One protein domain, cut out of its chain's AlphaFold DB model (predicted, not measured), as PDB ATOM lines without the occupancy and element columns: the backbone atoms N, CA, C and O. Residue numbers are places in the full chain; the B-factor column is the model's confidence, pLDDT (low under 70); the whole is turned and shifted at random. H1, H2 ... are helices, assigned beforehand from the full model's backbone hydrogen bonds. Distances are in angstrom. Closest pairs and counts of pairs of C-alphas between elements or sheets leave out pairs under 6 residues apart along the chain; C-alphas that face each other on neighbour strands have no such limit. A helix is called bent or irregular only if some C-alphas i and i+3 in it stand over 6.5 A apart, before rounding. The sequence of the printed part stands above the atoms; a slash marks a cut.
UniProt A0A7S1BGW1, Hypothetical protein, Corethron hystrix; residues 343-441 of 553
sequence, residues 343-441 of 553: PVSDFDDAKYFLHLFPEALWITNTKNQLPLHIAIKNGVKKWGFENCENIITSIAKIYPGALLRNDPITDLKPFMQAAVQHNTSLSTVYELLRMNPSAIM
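What this domain is: This is residues 343 to 441 of the 553 residues of the protein "Hypothetical protein" of Corethron hystrix (UniProt A0A7S1BGW1). Two helical hairpins, H3 with H4 and H6 with H7, stack one beside the other, and H1 packs on the outside of H4, so that H1, H4 and H7 stand side by side in a row that runs the same way. H3 and H6 form a second layer over H4 and H7, and the chain winds through the stack in successive turns, with short H2 and H5 at the turns and H8 at the far end. The printed part has 99 residues with eight named helices, H1 to H8 in order, and no named strand; its class is all helix. It is compact, with a radius of gyration of the C-alphas of 12.5 A, and elongated, spanning 41 by 26 by 23 A.

How they stand to each other: H1, residues 346 to 356, touches H4, residues 385 to 398, at a shallow tilt of 10 degrees, the same way; their closest C-alphas, Phe 347 and Asn 387, are 6.9 A apart. H2, residues 358 to 362, touches H3, residues 371 to 383, through residues 371 to 372 of H3 alone; the closest C-alphas, Leu 361 and Pro 371, are 5.8 A apart. H3 and H4 are a helical hairpin at a shallow tilt of 20 degrees, with the C-alphas of Gly 379 and Cys 388 closest at 5.1 A. H5, residues 400 to 404, touches H6, residues 414 to 420; C-alphas 403 and 414 are closest at 5.9 A. H3 touches H6 with residues 372 to 377 alone, at a steep tilt of 43 degrees, the same way; C-alphas 376 and 418 are closest at 6.0 A. H6 and H7, residues 426 to 435, are a helical hairpin at a shallow tilt of 21 degrees, with C-alphas 415 and 429 closest at 5.2 A. H4 and H7 touch at a shallow tilt of 10 degrees, the same way; C-alphas 389 and 428 are closest at 5.6 A. H8, residues 438 to 441, touches no helix. Every O i to N i+4 pair is within hydrogen-bond range in H1, H4, H6 and H7; the counts are 7 of 9 in H3, and 0 of 1 in H2 and H5, where 1 of 2 and 2 of 2 O i to N i+3 pairs are within range, while H8 is too short for an i+4 pair.

Where its parts are: H1 begins at C-alpha 346 (15.239, -11.172, 26.281) and is 15.4 A long. H3 is 15.5 A long and irregular, with C-alphas 377 and 380 8.0 A apart. H4, the longest helix by residues, is 20.3 A long, and H7 is 14.3 A. H8 ends at C-alpha 441 (10.305, -10.793, -8.914).

The domain as a whole: The C-alphas farthest apart, Pro 343 and Met 441, are 43.0 A apart. The printed part has no cut and no long link. Mean pLDDT of the printed part is 75.1; 30 residues are under 70, among them 379 to 387, 420 to 428 and 437 to 441.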
ATOM      1  N   PRO A 343      11.142 -12.087  35.431       41.91
ATOM      2  CA  PRO A 343      11.028 -12.405  34.017       41.91
ATOM      3  C   PRO A 343      12.197 -11.743  33.277       41.91
ATOM      4  O   PRO A 343      12.158 -10.563  32.937       41.91
ATOM      5  N   VAL A 344      13.277 -12.494  33.053       50.06
ATOM      6  CA  VAL A 344      14.322 -12.118  32.092       50.06
ATOM      7  C   VAL A 344      13.732 -12.355  30.704       50.06
ATOM      8  O   VAL A 344      13.832 -13.444  30.141       50.06
ATOM      9  N   SER A 345      12.991 -11.367  30.212       55.88
ATOM     10  CA  SER A 345      12.435 -11.379  28.867       55.88
ATOM     11  C   SER A 345      13.457 -10.742  27.936       55.88
ATOM     12  O   SER A 345      13.494  -9.528  27.747       55.88
ATOM     13  N   ASP A 346      14.299 -11.581  27.332       61.59
ATOM     14  CA  ASP A 346      15.239 -11.172  26.281       61.59
ATOM     15  C   ASP A 346      14.540 -10.464  25.098       61.59
ATOM     16  O   ASP A 346      15.199  -9.847  24.263       61.59
ATOM     17  N   PHE A 347      13.213 -10.594  24.998       67.31
ATOM     18  CA  PHE A 347      12.363  -9.907  24.034       67.31
ATOM     19  C   PHE A 347      12.219  -8.409  24.348       67.31
ATOM     20  O   PHE A 347      12.372  -7.578  23.451       67.31
ATOM     21  N   ASP A 348      11.988  -8.048  25.614       71.44
ATOM     22  CA  ASP A 348      11.846  -6.644  26.023       71.44
ATOM     23  C   ASP A 348      13.176  -5.893  25.905       71.44
ATOM     24  O   ASP A 348      13.203  -4.742  25.459       71.44
ATOM     25  N   ASP A 349      14.286  -6.574  26.215       69.38
ATOM     26  CA  ASP A 349      15.639  -6.085  25.939       69.38
ATOM     27  C   ASP A 349      15.798  -5.780  24.437       69.38
ATOM     28  O   ASP A 349      16.249  -4.696  24.062       69.38
ATOM     29  N   ALA A 350      15.404  -6.707  23.552       75.38
ATOM     30  CA  ALA A 350      15.555  -6.537  22.104       75.38
ATOM     31  C   ALA A 350      14.738  -5.352  21.582       75.38
ATOM     32  O   ALA A 350      15.272  -4.506  20.865       75.38
ATOM     33  N   LYS A 351      13.474  -5.235  21.997       78.56
ATOM     34  CA  LYS A 351      12.615  -4.105  21.626       78.56
ATOM     35  C   LYS A 351      13.187  -2.771  22.108       78.56
ATOM     36  O   LYS A 351      13.197  -1.801  21.352       78.56
ATOM     37  N   TYR A 352      13.707  -2.726  23.334       81.81
ATOM     38  CA  TYR A 352      14.354  -1.534  23.877       81.81
ATOM     39  C   TYR A 352      15.554  -1.090  23.023       81.81
ATOM     40  O   TYR A 352      15.635   0.081  22.652       81.81
ATOM     41  N   PHE A 353      16.442  -2.013  22.638       81.88
ATOM     42  CA  PHE A 353      17.609  -1.687  21.807       81.88
ATOM     43  C   PHE A 353      17.237  -1.274  20.380       81.88
ATOM     44  O   PHE A 353      17.878  -0.377  19.837       81.88
ATOM     45  N   LEU A 354      16.205  -1.882  19.785       84.38
ATOM     46  CA  LEU A 354      15.725  -1.504  18.450       84.38
ATOM     47  C   LEU A 354      15.253  -0.046  18.398       84.38
ATOM     48  O   LEU A 354      15.533   0.651  17.426       84.38
ATOM     49  N   HIS A 355      14.568   0.422  19.445       83.62
ATOM     50  CA  HIS A 355      14.139   1.818  19.538       83.62
ATOM     51  C   HIS A 355      15.285   2.770  19.885       83.62
ATOM     52  O   HIS A 355      15.298   3.904  19.412       83.62
ATOM     53  N   LEU A 356      16.234   2.328  20.713       84.81
ATOM     54  CA  LEU A 356      17.319   3.182  21.185       84.81
ATOM     55  C   LEU A 356      18.428   3.378  20.144       84.81
ATOM     56  O   LEU A 356      18.986   4.467  20.043       84.81
ATOM     57  N   PHE A 357      18.773   2.327  19.398       85.75
ATOM     58  CA  PHE A 357      19.889   2.341  18.457       85.75
ATOM     59  C   PHE A 357      19.543   1.607  17.148       85.75
ATOM     60  O   PHE A 357      20.117   0.554  16.849       85.75
ATOM     61  N   PRO A 358      18.616   2.159  16.336       86.81
ATOM     62  CA  PRO A 358      18.210   1.557  15.061       86.81
ATOM     63  C   PRO A 358      19.371   1.470  14.062       86.81
ATOM     64  O   PRO A 358      19.377   0.599  13.194       86.81
ATOM     65  N   GLU A 359      20.390   2.317  14.224       86.31
ATOM     66  CA  GLU A 359      21.587   2.351  13.379       86.31
ATOM     67  C   GLU A 359      22.401   1.054  13.419       86.31
ATOM     68  O   GLU A 359      23.069   0.705  12.446       86.31
ATOM     69  N   ALA A 360      22.291   0.272  14.498       87.00
ATOM     70  CA  ALA A 360      22.914  -1.047  14.561       87.00
ATOM     71  C   ALA A 360      22.387  -2.019  13.496       87.00
ATOM     72  O   ALA A 360      23.085  -2.982  13.185       87.00
ATOM     73  N   LEU A 361      21.186  -1.804  12.943       87.56
ATOM     74  CA  LEU A 361      20.530  -2.750  12.035       87.56
ATOM     75  C   LEU A 361      21.213  -2.910  10.680       87.56
ATOM     76  O   LEU A 361      21.027  -3.947  10.044       87.56
ATOM     77  N   TRP A 362      21.991  -1.923  10.240       88.38
ATOM     78  CA  TRP A 362      22.740  -1.984   8.981       88.38
ATOM     79  C   TRP A 362      24.243  -2.217   9.171       88.38
ATOM     80  O   TRP A 362      24.964  -2.360   8.181       88.38
ATOM     81  N   ILE A 363      24.723  -2.278  10.417       88.94
ATOM     82  CA  ILE A 363      26.111  -2.626  10.736       88.94
ATOM     83  C   ILE A 363      26.229  -4.148  10.740       88.94
ATOM     84  O   ILE A 363      25.383  -4.837  11.300       88.94
ATOM     85  N   THR A 364      27.272  -4.674  10.106       89.69
ATOM     86  CA  THR A 364      27.544  -6.112  10.056       89.69
ATOM     87  C   THR A 364      28.657  -6.499  11.018       89.69
ATOM     88  O   THR A 364      29.594  -5.728  11.225       89.69
ATOM     89  N   ASN A 365      28.603  -7.722  11.540       87.94
ATOM     90  CA  ASN A 365      29.723  -8.298  12.285       87.94
ATOM     91  C   ASN A 365      30.890  -8.722  11.366       87.94
ATOM     92  O   ASN A 365      30.832  -8.552  10.148       87.94
ATOM     93  N   THR A 366      31.948  -9.322  11.931       88.12
ATOM     94  CA  THR A 366      33.116  -9.805  11.153       88.12
ATOM     95  C   THR A 366      32.772 -10.872  10.113       88.12
ATOM     96  O   THR A 366      33.495 -11.034   9.134       88.12
ATOM     97  N   LYS A 367      31.654 -11.586  10.292       86.31
ATOM     98  CA  LYS A 367      31.125 -12.564   9.331       86.31
ATOM     99  C   LYS A 367      30.246 -11.907   8.263       86.31
ATOM    100  O   LYS A 367      29.587 -12.619   7.519       86.31
ATOM    101  N   ASN A 368      30.201 -10.576   8.203       87.69
ATOM    102  CA  ASN A 368      29.311  -9.776   7.359       87.69
ATOM    103  C   ASN A 368      27.808 -10.007   7.619       87.69
ATOM    104  O   ASN A 368      26.966  -9.651   6.793       87.69
ATOM    105  N   GLN A 369      27.440 -10.594   8.761       87.25
ATOM    106  CA  GLN A 369      26.045 -10.861   9.090       87.25
ATOM    107  C   GLN A 369      25.396  -9.626   9.709       87.25
ATOM    108  O   GLN A 369      25.908  -9.063  10.675       87.25
ATOM    109  N   LEU A 370      24.242  -9.238   9.169       89.50
ATOM    110  CA  LEU A 370      23.325  -8.298   9.803       89.50
ATOM    111  C   LEU A 370      22.622  -8.895  11.037       89.50
ATOM    112  O   LEU A 370      22.387 -10.110  11.084       89.50
ATOM    113  N   PRO A 371      22.138  -8.036  11.955       87.12
ATOM    114  CA  PRO A 371      21.253  -8.416  13.056       87.12
ATOM    115  C   PRO A 371      20.050  -9.263  12.616       87.12
ATOM    116  O   PRO A 371      19.692 -10.220  13.302       87.12
ATOM    117  N   LEU A 372      19.466  -8.976  11.443       87.38
ATOM    118  CA  LEU A 372      18.336  -9.735  10.898       87.38
ATOM    119  C   LEU A 372      18.684 -11.212  10.643       87.38
ATOM    120  O   LEU A 372      17.911 -12.086  11.026       87.38
ATOM    121  N   HIS A 373      19.848 -11.507  10.051       86.00
ATOM    122  CA  HIS A 373      20.264 -12.893   9.785       86.00
ATOM    123  C   HIS A 373      20.414 -13.684  11.086       86.00
ATOM    124  O   HIS A 373      20.050 -14.857  11.160       86.00
ATOM    125  N   ILE A 374      20.922 -13.028  12.130       84.50
ATOM    126  CA  ILE A 374      21.098 -13.621  13.453       84.50
ATOM    127  C   ILE A 374      19.737 -13.849  14.129       84.50
ATOM    128  O   ILE A 374      19.500 -14.930  14.672       84.50
ATOM    129  N   ALA A 375      18.830 -12.868  14.057       83.00
ATOM    130  CA  ALA A 375      17.476 -12.978  14.597       83.00
ATOM    131  C   ALA A 375      16.692 -14.117  13.939       83.00
ATOM    132  O   ALA A 375      16.084 -14.915  14.643       83.00
ATOM    133  N   ILE A 376      16.762 -14.246  12.611       79.50
ATOM    134  CA  ILE A 376      16.109 -15.343  11.892       79.50
ATOM    135  C   ILE A 376      16.726 -16.679  12.295       79.50
ATOM    136  O   ILE A 376      15.985 -17.634  12.465       79.50
ATOM    137  N   LYS A 377      18.052 -16.758  12.490       78.19
ATOM    138  CA  LYS A 377      18.768 -17.990  12.875       78.19
ATOM    139  C   LYS A 377      18.422 -18.514  14.271       78.19
ATOM    140  O   LYS A 377      18.401 -19.724  14.487       78.19
ATOM    141  N   ASN A 378      18.234 -17.613  15.232       74.50
ATOM    142  CA  ASN A 378      18.171 -17.974  16.651       74.50
ATOM    143  C   ASN A 378      16.823 -17.658  17.312       74.50
ATOM    144  O   ASN A 378      16.528 -18.196  18.380       74.50
ATOM    145  N   GLY A 379      16.005 -16.798  16.705       64.81
ATOM    146  CA  GLY A 379      14.877 -16.150  17.367       64.81
ATOM    147  C   GLY A 379      13.801 -17.113  17.862       64.81
ATOM    148  O   GLY A 379      13.318 -16.950  18.983       64.81
ATOM    149  N   VAL A 380      13.476 -18.171  17.112       59.88
ATOM    150  CA  VAL A 380      12.375 -19.062  17.521       59.88
ATOM    151  C   VAL A 380      12.762 -20.016  18.642       59.88
ATOM    152  O   VAL A 380      11.974 -20.247  19.556       59.88
ATOM    153  N   LYS A 381      14.007 -20.504  18.649       61.38
ATOM    154  CA  LYS A 381      14.536 -21.272  19.788       61.38
ATOM    155  C   LYS A 381      14.572 -20.440  21.075       61.38
ATOM    156  O   LYS A 381      14.612 -21.009  22.158       61.38
ATOM    157  N   LYS A 382      14.599 -19.109  20.954       62.03
ATOM    158  CA  LYS A 382      14.848 -18.184  22.057       62.03
ATOM    159  C   LYS A 382      13.579 -17.583  22.659       62.03
ATOM    160  O   LYS A 382      13.451 -17.556  23.879       62.03
ATOM    161  N   TRP A 383      12.674 -17.072  21.827       62.09
ATOM    162  CA  TRP A 383      11.528 -16.279  22.287       62.09
ATOM    163  C   TRP A 383      10.169 -16.948  22.055       62.09
ATOM    164  O   TRP A 383       9.144 -16.388  22.442       62.09
ATOM    165  N   GLY A 384      10.156 -18.131  21.438       62.38
ATOM    166  CA  GLY A 384       8.938 -18.722  20.893       62.38
ATOM    167  C   GLY A 384       8.508 -18.037  19.591       62.38
ATOM    168  O   GLY A 384       9.081 -17.029  19.172       62.38
ATOM    169  N   PHE A 385       7.509 -18.617  18.928       62.53
ATOM    170  CA  PHE A 385       7.094 -18.223  17.578       62.53
ATOM    171  C   PHE A 385       6.630 -16.758  17.493       62.53
ATOM    172  O   PHE A 385       7.184 -15.990  16.711       62.53
ATOM    173  N   GLU A 386       5.682 -16.349  18.340       64.94
ATOM    174  CA  GLU A 386       5.030 -15.028  18.271       64.94
ATOM    175  C   GLU A 386       6.003 -13.864  18.520       64.94
ATOM    176  O   GLU A 386       6.036 -12.871  17.795       64.94
ATOM    177  N   ASN A 387       6.866 -13.994  19.527       69.19
ATOM    178  CA  ASN A 387       7.844 -12.961  19.866       69.19
ATOM    179  C   ASN A 387       8.958 -12.844  18.817       69.19
ATOM    180  O   ASN A 387       9.450 -11.746  18.546       69.19
ATOM    181  N   CYS A 388       9.356 -13.968  18.217       71.12
ATOM    182  CA  CYS A 388      10.318 -13.973  17.124       71.12
ATOM    183  C   CYS A 388       9.761 -13.245  15.896       71.12
ATOM    184  O   CYS A 388      10.451 -12.401  15.323       71.12
ATOM    185  N   GLU A 389       8.509 -13.522  15.532       71.38
ATOM    186  CA  GLU A 389       7.816 -12.846  14.435       71.38
ATOM    187  C   GLU A 389       7.741 -11.329  14.676       71.38
ATOM    188  O   GLU A 389       8.110 -10.538  13.806       71.38
ATOM    189  N   ASN A 390       7.393 -10.905  15.891       75.38
ATOM    190  CA  ASN A 390       7.350  -9.491  16.274       75.38
ATOM    191  C   ASN A 390       8.710  -8.777  16.143       75.38
ATOM    192  O   ASN A 390       8.772  -7.641  15.668       75.38
ATOM    193  N   ILE A 391       9.815  -9.414  16.549       78.75
ATOM    194  CA  ILE A 391      11.162  -8.829  16.412       78.75
ATOM    195  C   ILE A 391      11.590  -8.776  14.946       78.75
ATOM    196  O   ILE A 391      12.069  -7.737  14.495       78.75
ATOM    197  N   ILE A 392      11.400  -9.862  14.193       80.38
ATOM    198  CA  ILE A 392      11.776  -9.929  12.775       80.38
ATOM    199  C   ILE A 392      11.004  -8.879  11.971       80.38
ATOM    200  O   ILE A 392      11.612  -8.109  11.229       80.38
ATOM    201  N   THR A 393       9.686  -8.792  12.164       80.31
ATOM    202  CA  THR A 393       8.842  -7.788  11.497       80.31
ATOM    203  C   THR A 393       9.214  -6.365  11.911       80.31
ATOM    204  O   THR A 393       9.279  -5.484  11.059       80.31
ATOM    205  N   SER A 394       9.540  -6.116  13.184       83.62
ATOM    206  CA  SER A 394      10.011  -4.800  13.642       83.62
ATOM    207  C   SER A 394      11.336  -4.406  12.984       83.62
ATOM    208  O   SER A 394      11.467  -3.285  12.496       83.62
ATOM    209  N   ILE A 395      12.301  -5.329  12.908       84.75
ATOM    210  CA  ILE A 395      13.578  -5.103  12.216       84.75
ATOM    211  C   ILE A 395      13.336  -4.803  10.734       84.75
ATOM    212  O   ILE A 395      13.876  -3.829  10.212       84.75
ATOM    213  N   ALA A 396      12.502  -5.604  10.071       83.44
ATOM    214  CA  ALA A 396      12.168  -5.434   8.662       83.44
ATOM    215  C   ALA A 396      11.449  -4.103   8.381       83.44
ATOM    216  O   ALA A 396      11.657  -3.515   7.323       83.44
ATOM    217  N   LYS A 397      10.639  -3.598   9.325       83.94
ATOM    218  CA  LYS A 397       9.961  -2.295   9.207       83.94
ATOM    219  C   LYS A 397      10.949  -1.137   9.316       83.94
ATOM    220  O   LYS A 397      10.832  -0.171   8.571       83.94
ATOM    221  N   ILE A 398      11.914  -1.232  10.234       85.06
ATOM    222  CA  ILE A 398      12.909  -0.173  10.469       85.06
ATOM    223  C   ILE A 398      13.970  -0.161   9.359       85.06
ATOM    224  O   ILE A 398      14.360   0.907   8.895       85.06
ATOM    225  N   TYR A 399      14.424  -1.336   8.907       86.00
ATOM    226  CA  TYR A 399      15.425  -1.462   7.848       86.00
ATOM    227  C   TYR A 399      15.009  -2.486   6.771       86.00
ATOM    228  O   TYR A 399      15.534  -3.604   6.729       86.00
ATOM    229  N   PRO A 400      14.122  -2.095   5.832       83.06
ATOM    230  CA  PRO A 400      13.664  -2.968   4.744       83.06
ATOM    231  C   PRO A 400      14.798  -3.461   3.835       83.06
ATOM    232  O   PRO A 400      14.727  -4.557   3.281       83.06
ATOM    233  N   GLY A 401      15.883  -2.684   3.718       80.50
ATOM    234  CA  GLY A 401      17.066  -3.052   2.935       80.50
ATOM    235  C   GLY A 401      17.746  -4.342   3.406       80.50
ATOM    236  O   GLY A 401      18.385  -5.017   2.600       80.50
ATOM    237  N   ALA A 402      17.561  -4.745   4.670       84.38
ATOM    238  CA  ALA A 402      18.053  -6.029   5.162       84.38
ATOM    239  C   ALA A 402      17.423  -7.225   4.434       84.38
ATOM    240  O   ALA A 402      18.088  -8.242   4.272       84.38
ATOM    241  N   LEU A 403      16.181  -7.100   3.945       81.81
ATOM    242  CA  LEU A 403      15.454  -8.174   3.251       81.81
ATOM    243  C   LEU A 403      16.056  -8.539   1.888       81.81
ATOM    244  O   LEU A 403      15.718  -9.581   1.327       81.81
ATOM    245  N   LEU A 404      16.909  -7.673   1.333       82.06
ATOM    246  CA  LEU A 404      17.553  -7.866   0.034       82.06
ATOM    247  C   LEU A 404      18.947  -8.485   0.138       82.06
ATOM    248  O   LEU A 404      19.460  -8.974  -0.867       82.06
ATOM    249  N   ARG A 405      19.572  -8.445   1.318       82.88
ATOM    250  CA  ARG A 405      20.933  -8.954   1.506       82.88
ATOM    251  C   ARG A 405      20.872 -10.440   1.827       82.88
ATOM    252  O   ARG A 405      20.086 -10.851   2.671       82.88
ATOM    253  N   ASN A 406      21.702 -11.226   1.152       80.69
ATOM    254  CA  ASN A 406      21.867 -12.634   1.482       80.69
ATOM    255  C   ASN A 406      22.648 -12.768   2.795       80.69
ATOM    256  O   ASN A 406      23.556 -11.972   3.066       80.69
ATOM    257  N   ASP A 407      22.329 -13.796   3.578       80.06
ATOM    258  CA  ASP A 407      23.169 -14.207   4.694       80.06
ATOM    259  C   ASP A 407      24.506 -14.714   4.134       80.06
ATOM    260  O   ASP A 407      24.518 -15.705   3.412       80.06
ATOM    261  N   PRO A 408      25.648 -14.090   4.453       82.00
ATOM    262  CA  PRO A 408      26.941 -14.448   3.863       82.00
ATOM    263  C   PRO A 408      27.427 -15.863   4.207       82.00
ATOM    264  O   PRO A 408      28.367 -16.341   3.578       82.00
ATOM    265  N   ILE A 409      26.831 -16.525   5.206       79.31
ATOM    266  CA  ILE A 409      27.172 -17.909   5.561       79.31
ATOM    267  C   ILE A 409      26.372 -18.903   4.720       79.31
ATOM    268  O   ILE A 409      26.941 -19.844   4.178       79.31
ATOM    269  N   THR A 410      25.052 -18.726   4.652       76.25
ATOM    270  CA  THR A 410      24.155 -19.667   3.963       76.25
ATOM    271  C   THR A 410      23.894 -19.296   2.501       76.25
ATOM    272  O   THR A 410      23.347 -20.104   1.761       76.25
ATOM    273  N   ASP A 411      24.271 -18.083   2.093       77.44
ATOM    274  CA  ASP A 411      23.914 -17.420   0.831       77.44
ATOM    275  C   ASP A 411      22.396 -17.368   0.567       77.44
ATOM    276  O   ASP A 411      21.922 -17.219  -0.559       77.44
ATOM    277  N   LEU A 412      21.598 -17.476   1.635       76.00
ATOM    278  CA  LEU A 412      20.144 -17.450   1.568       76.00
ATOM    279  C   LEU A 412      19.615 -16.046   1.830       76.00
ATOM    280  O   LEU A 412      20.073 -15.341   2.730       76.00
ATOM    281  N   LYS A 413      18.569 -15.663   1.095       79.00
ATOM    282  CA  LYS A 413      17.775 -14.483   1.451       79.00
ATOM    283  C   LYS A 413      17.066 -14.708   2.793       79.00
ATOM    284  O   LYS A 413      16.707 -15.847   3.094       79.00
ATOM    285  N   PRO A 414      16.739 -13.651   3.554       81.12
ATOM    286  CA  PRO A 414      16.092 -13.766   4.862       81.12
ATOM    287  C   PRO A 414      14.832 -14.647   4.877       81.12
ATOM    288  O   PRO A 414      14.685 -15.492   5.757       81.12
ATOM    289  N   PHE A 415      13.955 -14.535   3.870       75.50
ATOM    290  CA  PHE A 415      12.762 -15.390   3.774       75.50
ATOM    291  C   PHE A 415      13.106 -16.869   3.523       75.50
ATOM    292  O   PHE A 415      12.438 -17.757   4.048       75.50
ATOM    293  N   MET A 416      14.166 -17.147   2.754       72.81
ATOM    294  CA  MET A 416      14.654 -18.506   2.501       72.81
ATOM    295  C   MET A 416      15.304 -19.079   3.762       72.81
ATOM    296  O   MET A 416      15.046 -20.218   4.131       72.81
ATOM    297  N   GLN A 417      16.092 -18.265   4.467       74.31
ATOM    298  CA  GLN A 417      16.713 -18.631   5.738       74.31
ATOM    299  C   GLN A 417      15.661 -18.941   6.817       74.31
ATOM    300  O   GLN A 417      15.861 -19.845   7.631       74.31
ATOM    301  N   ALA A 418      14.533 -18.223   6.813       73.12
ATOM    302  CA  ALA A 418      13.375 -18.523   7.649       73.12
ATOM    303  C   ALA A 418      12.627 -19.783   7.172       73.12
ATOM    304  O   ALA A 418      12.126 -20.536   7.992       73.12
ATOM    305  N   ALA A 419      12.570 -20.080   5.875       70.81
ATOM    306  CA  ALA A 419      11.913 -21.298   5.389       70.81
ATOM    307  C   ALA A 419      12.706 -22.585   5.696       70.81
ATOM    308  O   ALA A 419      12.116 -23.635   5.932       70.81
ATOM    309  N   VAL A 420      14.042 -22.515   5.694       67.94
ATOM    310  CA  VAL A 420      14.924 -23.679   5.917       67.94
ATOM    311  C   VAL A 420      14.980 -24.098   7.385       67.94
ATOM    312  O   VAL A 420      15.265 -25.253   7.705       67.94
ATOM    313  N   GLN A 421      14.720 -23.179   8.306       64.62
ATOM    314  CA  GLN A 421      14.753 -23.502   9.721       64.62
ATOM    315  C   GLN A 421      13.491 -24.254  10.142       64.62
ATOM    316  O   GLN A 421      12.384 -23.737  10.059       64.62
ATOM    317  N   HIS A 422      13.678 -25.460  10.689       53.81
ATOM    318  CA  HIS A 422      12.603 -26.343  11.182       53.81
ATOM    319  C   HIS A 422      11.703 -25.718  12.261       53.81
ATOM    320  O   HIS A 422      10.672 -26.285  12.606       53.81
ATOM    321  N   ASN A 423      12.089 -24.556  12.792       52.59
ATOM    322  CA  ASN A 423      11.430 -23.904  13.911       52.59
ATOM    323  C   ASN A 423      10.782 -22.565  13.541       52.59
ATOM    324  O   ASN A 423      10.301 -21.909  14.443       52.59
ATOM    325  N   THR A 424      10.758 -22.108  12.292       57.47
ATOM    326  CA  THR A 424      10.167 -20.800  11.927       57.47
ATOM    327  C   THR A 424       8.745 -20.940  11.409       57.47
ATOM    328  O   THR A 424       8.428 -21.865  10.664       57.47
ATOM    329  N   SER A 425       7.856 -20.032  11.832       63.78
ATOM    330  CA  SER A 425       6.459 -20.054  11.404       63.78
ATOM    331  C   SER A 425       6.341 -19.679   9.926       63.78
ATOM    332  O   SER A 425       7.018 -18.770   9.437       63.78
ATOM    333  N   LEU A 426       5.423 -20.343   9.219       66.25
ATOM    334  CA  LEU A 426       5.033 -19.963   7.858       66.25
ATOM    335  C   LEU A 426       4.550 -18.502   7.792       66.25
ATOM    336  O   LEU A 426       4.773 -17.850   6.777       66.25
ATOM    337  N   SER A 427       3.981 -17.966   8.884       67.19
ATOM    338  CA  SER A 427       3.622 -16.545   9.015       67.19
ATOM    339  C   SER A 427       4.836 -15.622   8.902       67.19
ATOM    340  O   SER A 427       4.796 -14.656   8.150       67.19
ATOM    341  N   THR A 428       5.963 -15.961   9.540       69.56
ATOM    342  CA  THR A 428       7.201 -15.169   9.432       69.56
ATOM    343  C   THR A 428       7.716 -15.150   7.992       69.56
ATOM    344  O   THR A 428       8.136 -14.108   7.496       69.56
ATOM    345  N   VAL A 429       7.675 -16.291   7.294       70.62
ATOM    346  CA  VAL A 429       8.076 -16.374   5.878       70.62
ATOM    347  C   VAL A 429       7.149 -15.525   5.006       70.62
ATOM    348  O   VAL A 429       7.633 -14.770   4.162       70.62
ATOM    349  N   TYR A 430       5.838 -15.614   5.236       69.44
ATOM    350  CA  TYR A 430       4.828 -14.823   4.539       69.44
ATOM    351  C   TYR A 430       5.039 -13.322   4.743       69.44
ATOM    352  O   TYR A 430       5.118 -12.582   3.768       69.44
ATOM    353  N   GLU A 431       5.204 -12.867   5.984       72.31
ATOM    354  CA  GLU A 431       5.395 -11.448   6.290       72.31
ATOM    355  C   GLU A 431       6.702 -10.908   5.693       72.31
ATOM    356  O   GLU A 431       6.708  -9.833   5.094       72.31
ATOM    357  N   LEU A 432       7.797 -11.676   5.730       74.50
ATOM    358  CA  LEU A 432       9.047 -11.294   5.060       74.50
ATOM    359  C   LEU A 432       8.873 -11.135   3.541       74.50
ATOM    360  O   LEU A 432       9.454 -10.221   2.949       74.50
ATOM    361  N   LEU A 433       8.076 -12.002   2.908       73.31
ATOM    362  CA  LEU A 433       7.751 -11.915   1.481       73.31
ATOM    363  C   LEU A 433       6.803 -10.755   1.170       73.31
ATOM    364  O   LEU A 433       7.019 -10.037   0.197       73.31
ATOM    365  N   ARG A 434       5.794 -10.527   2.012       73.69
ATOM    366  CA  ARG A 434       4.847  -9.415   1.894       73.69
ATOM    367  C   ARG A 434       5.556  -8.067   1.977       73.69
ATOM    368  O   ARG A 434       5.245  -7.158   1.216       73.69
ATOM    369  N   MET A 435       6.527  -7.945   2.879       71.88
ATOM    370  CA  MET A 435       7.331  -6.734   3.043       71.88
ATOM    371  C   MET A 435       8.355  -6.540   1.918       71.88
ATOM    372  O   MET A 435       8.825  -5.422   1.713       71.88
ATOM    373  N   ASN A 436       8.697  -7.600   1.178       70.31
ATOM    374  CA  ASN A 436       9.579  -7.505   0.020       70.31
ATOM    375  C   ASN A 436       9.185  -8.450  -1.137       70.31
ATOM    376  O   ASN A 436       9.902  -9.417  -1.425       70.31
ATOM    377  N   PRO A 437       8.115  -8.130  -1.890       68.06
ATOM    378  CA  PRO A 437       7.680  -8.941  -3.031       68.06
ATOM    379  C   PRO A 437       8.727  -8.986  -4.157       68.06
ATOM    380  O   PRO A 437       8.826  -9.957  -4.910       68.06
ATOM    381  N   SER A 438       9.576  -7.952  -4.243       65.94
ATOM    382  CA  SER A 438      10.650  -7.857  -5.240       65.94
ATOM    383  C   SER A 438      11.711  -8.955  -5.096       65.94
ATOM    384  O   SER A 438      12.397  -9.294  -6.062       65.94
ATOM    385  N   ALA A 439      11.807  -9.578  -3.915       63.00
ATOM    386  CA  ALA A 439      12.728 -10.677  -3.664       63.00
ATOM    387  C   ALA A 439      12.448 -11.914  -4.538       63.00
ATOM    388  O   ALA A 439      13.398 -12.650  -4.820       63.00
ATOM    389  N   ILE A 440      11.191 -12.100  -4.964       62.97
ATOM    390  CA  ILE A 440      10.737 -13.155  -5.886       62.97
ATOM    391  C   ILE A 440      10.740 -12.650  -7.341       62.97
ATOM    392  O   ILE A 440      11.002 -13.419  -8.261       62.97
ATOM    393  N   MET A 441      10.495 -11.353  -7.566       49.09
ATOM    394  CA  MET A 441      10.305 -10.793  -8.914       49.09
ATOM    395  C   MET A 441      11.588 -10.529  -9.715       49.09
ATOM    396  O   MET A 441      11.501 -10.242 -10.911       49.09
TER     397      MET A 441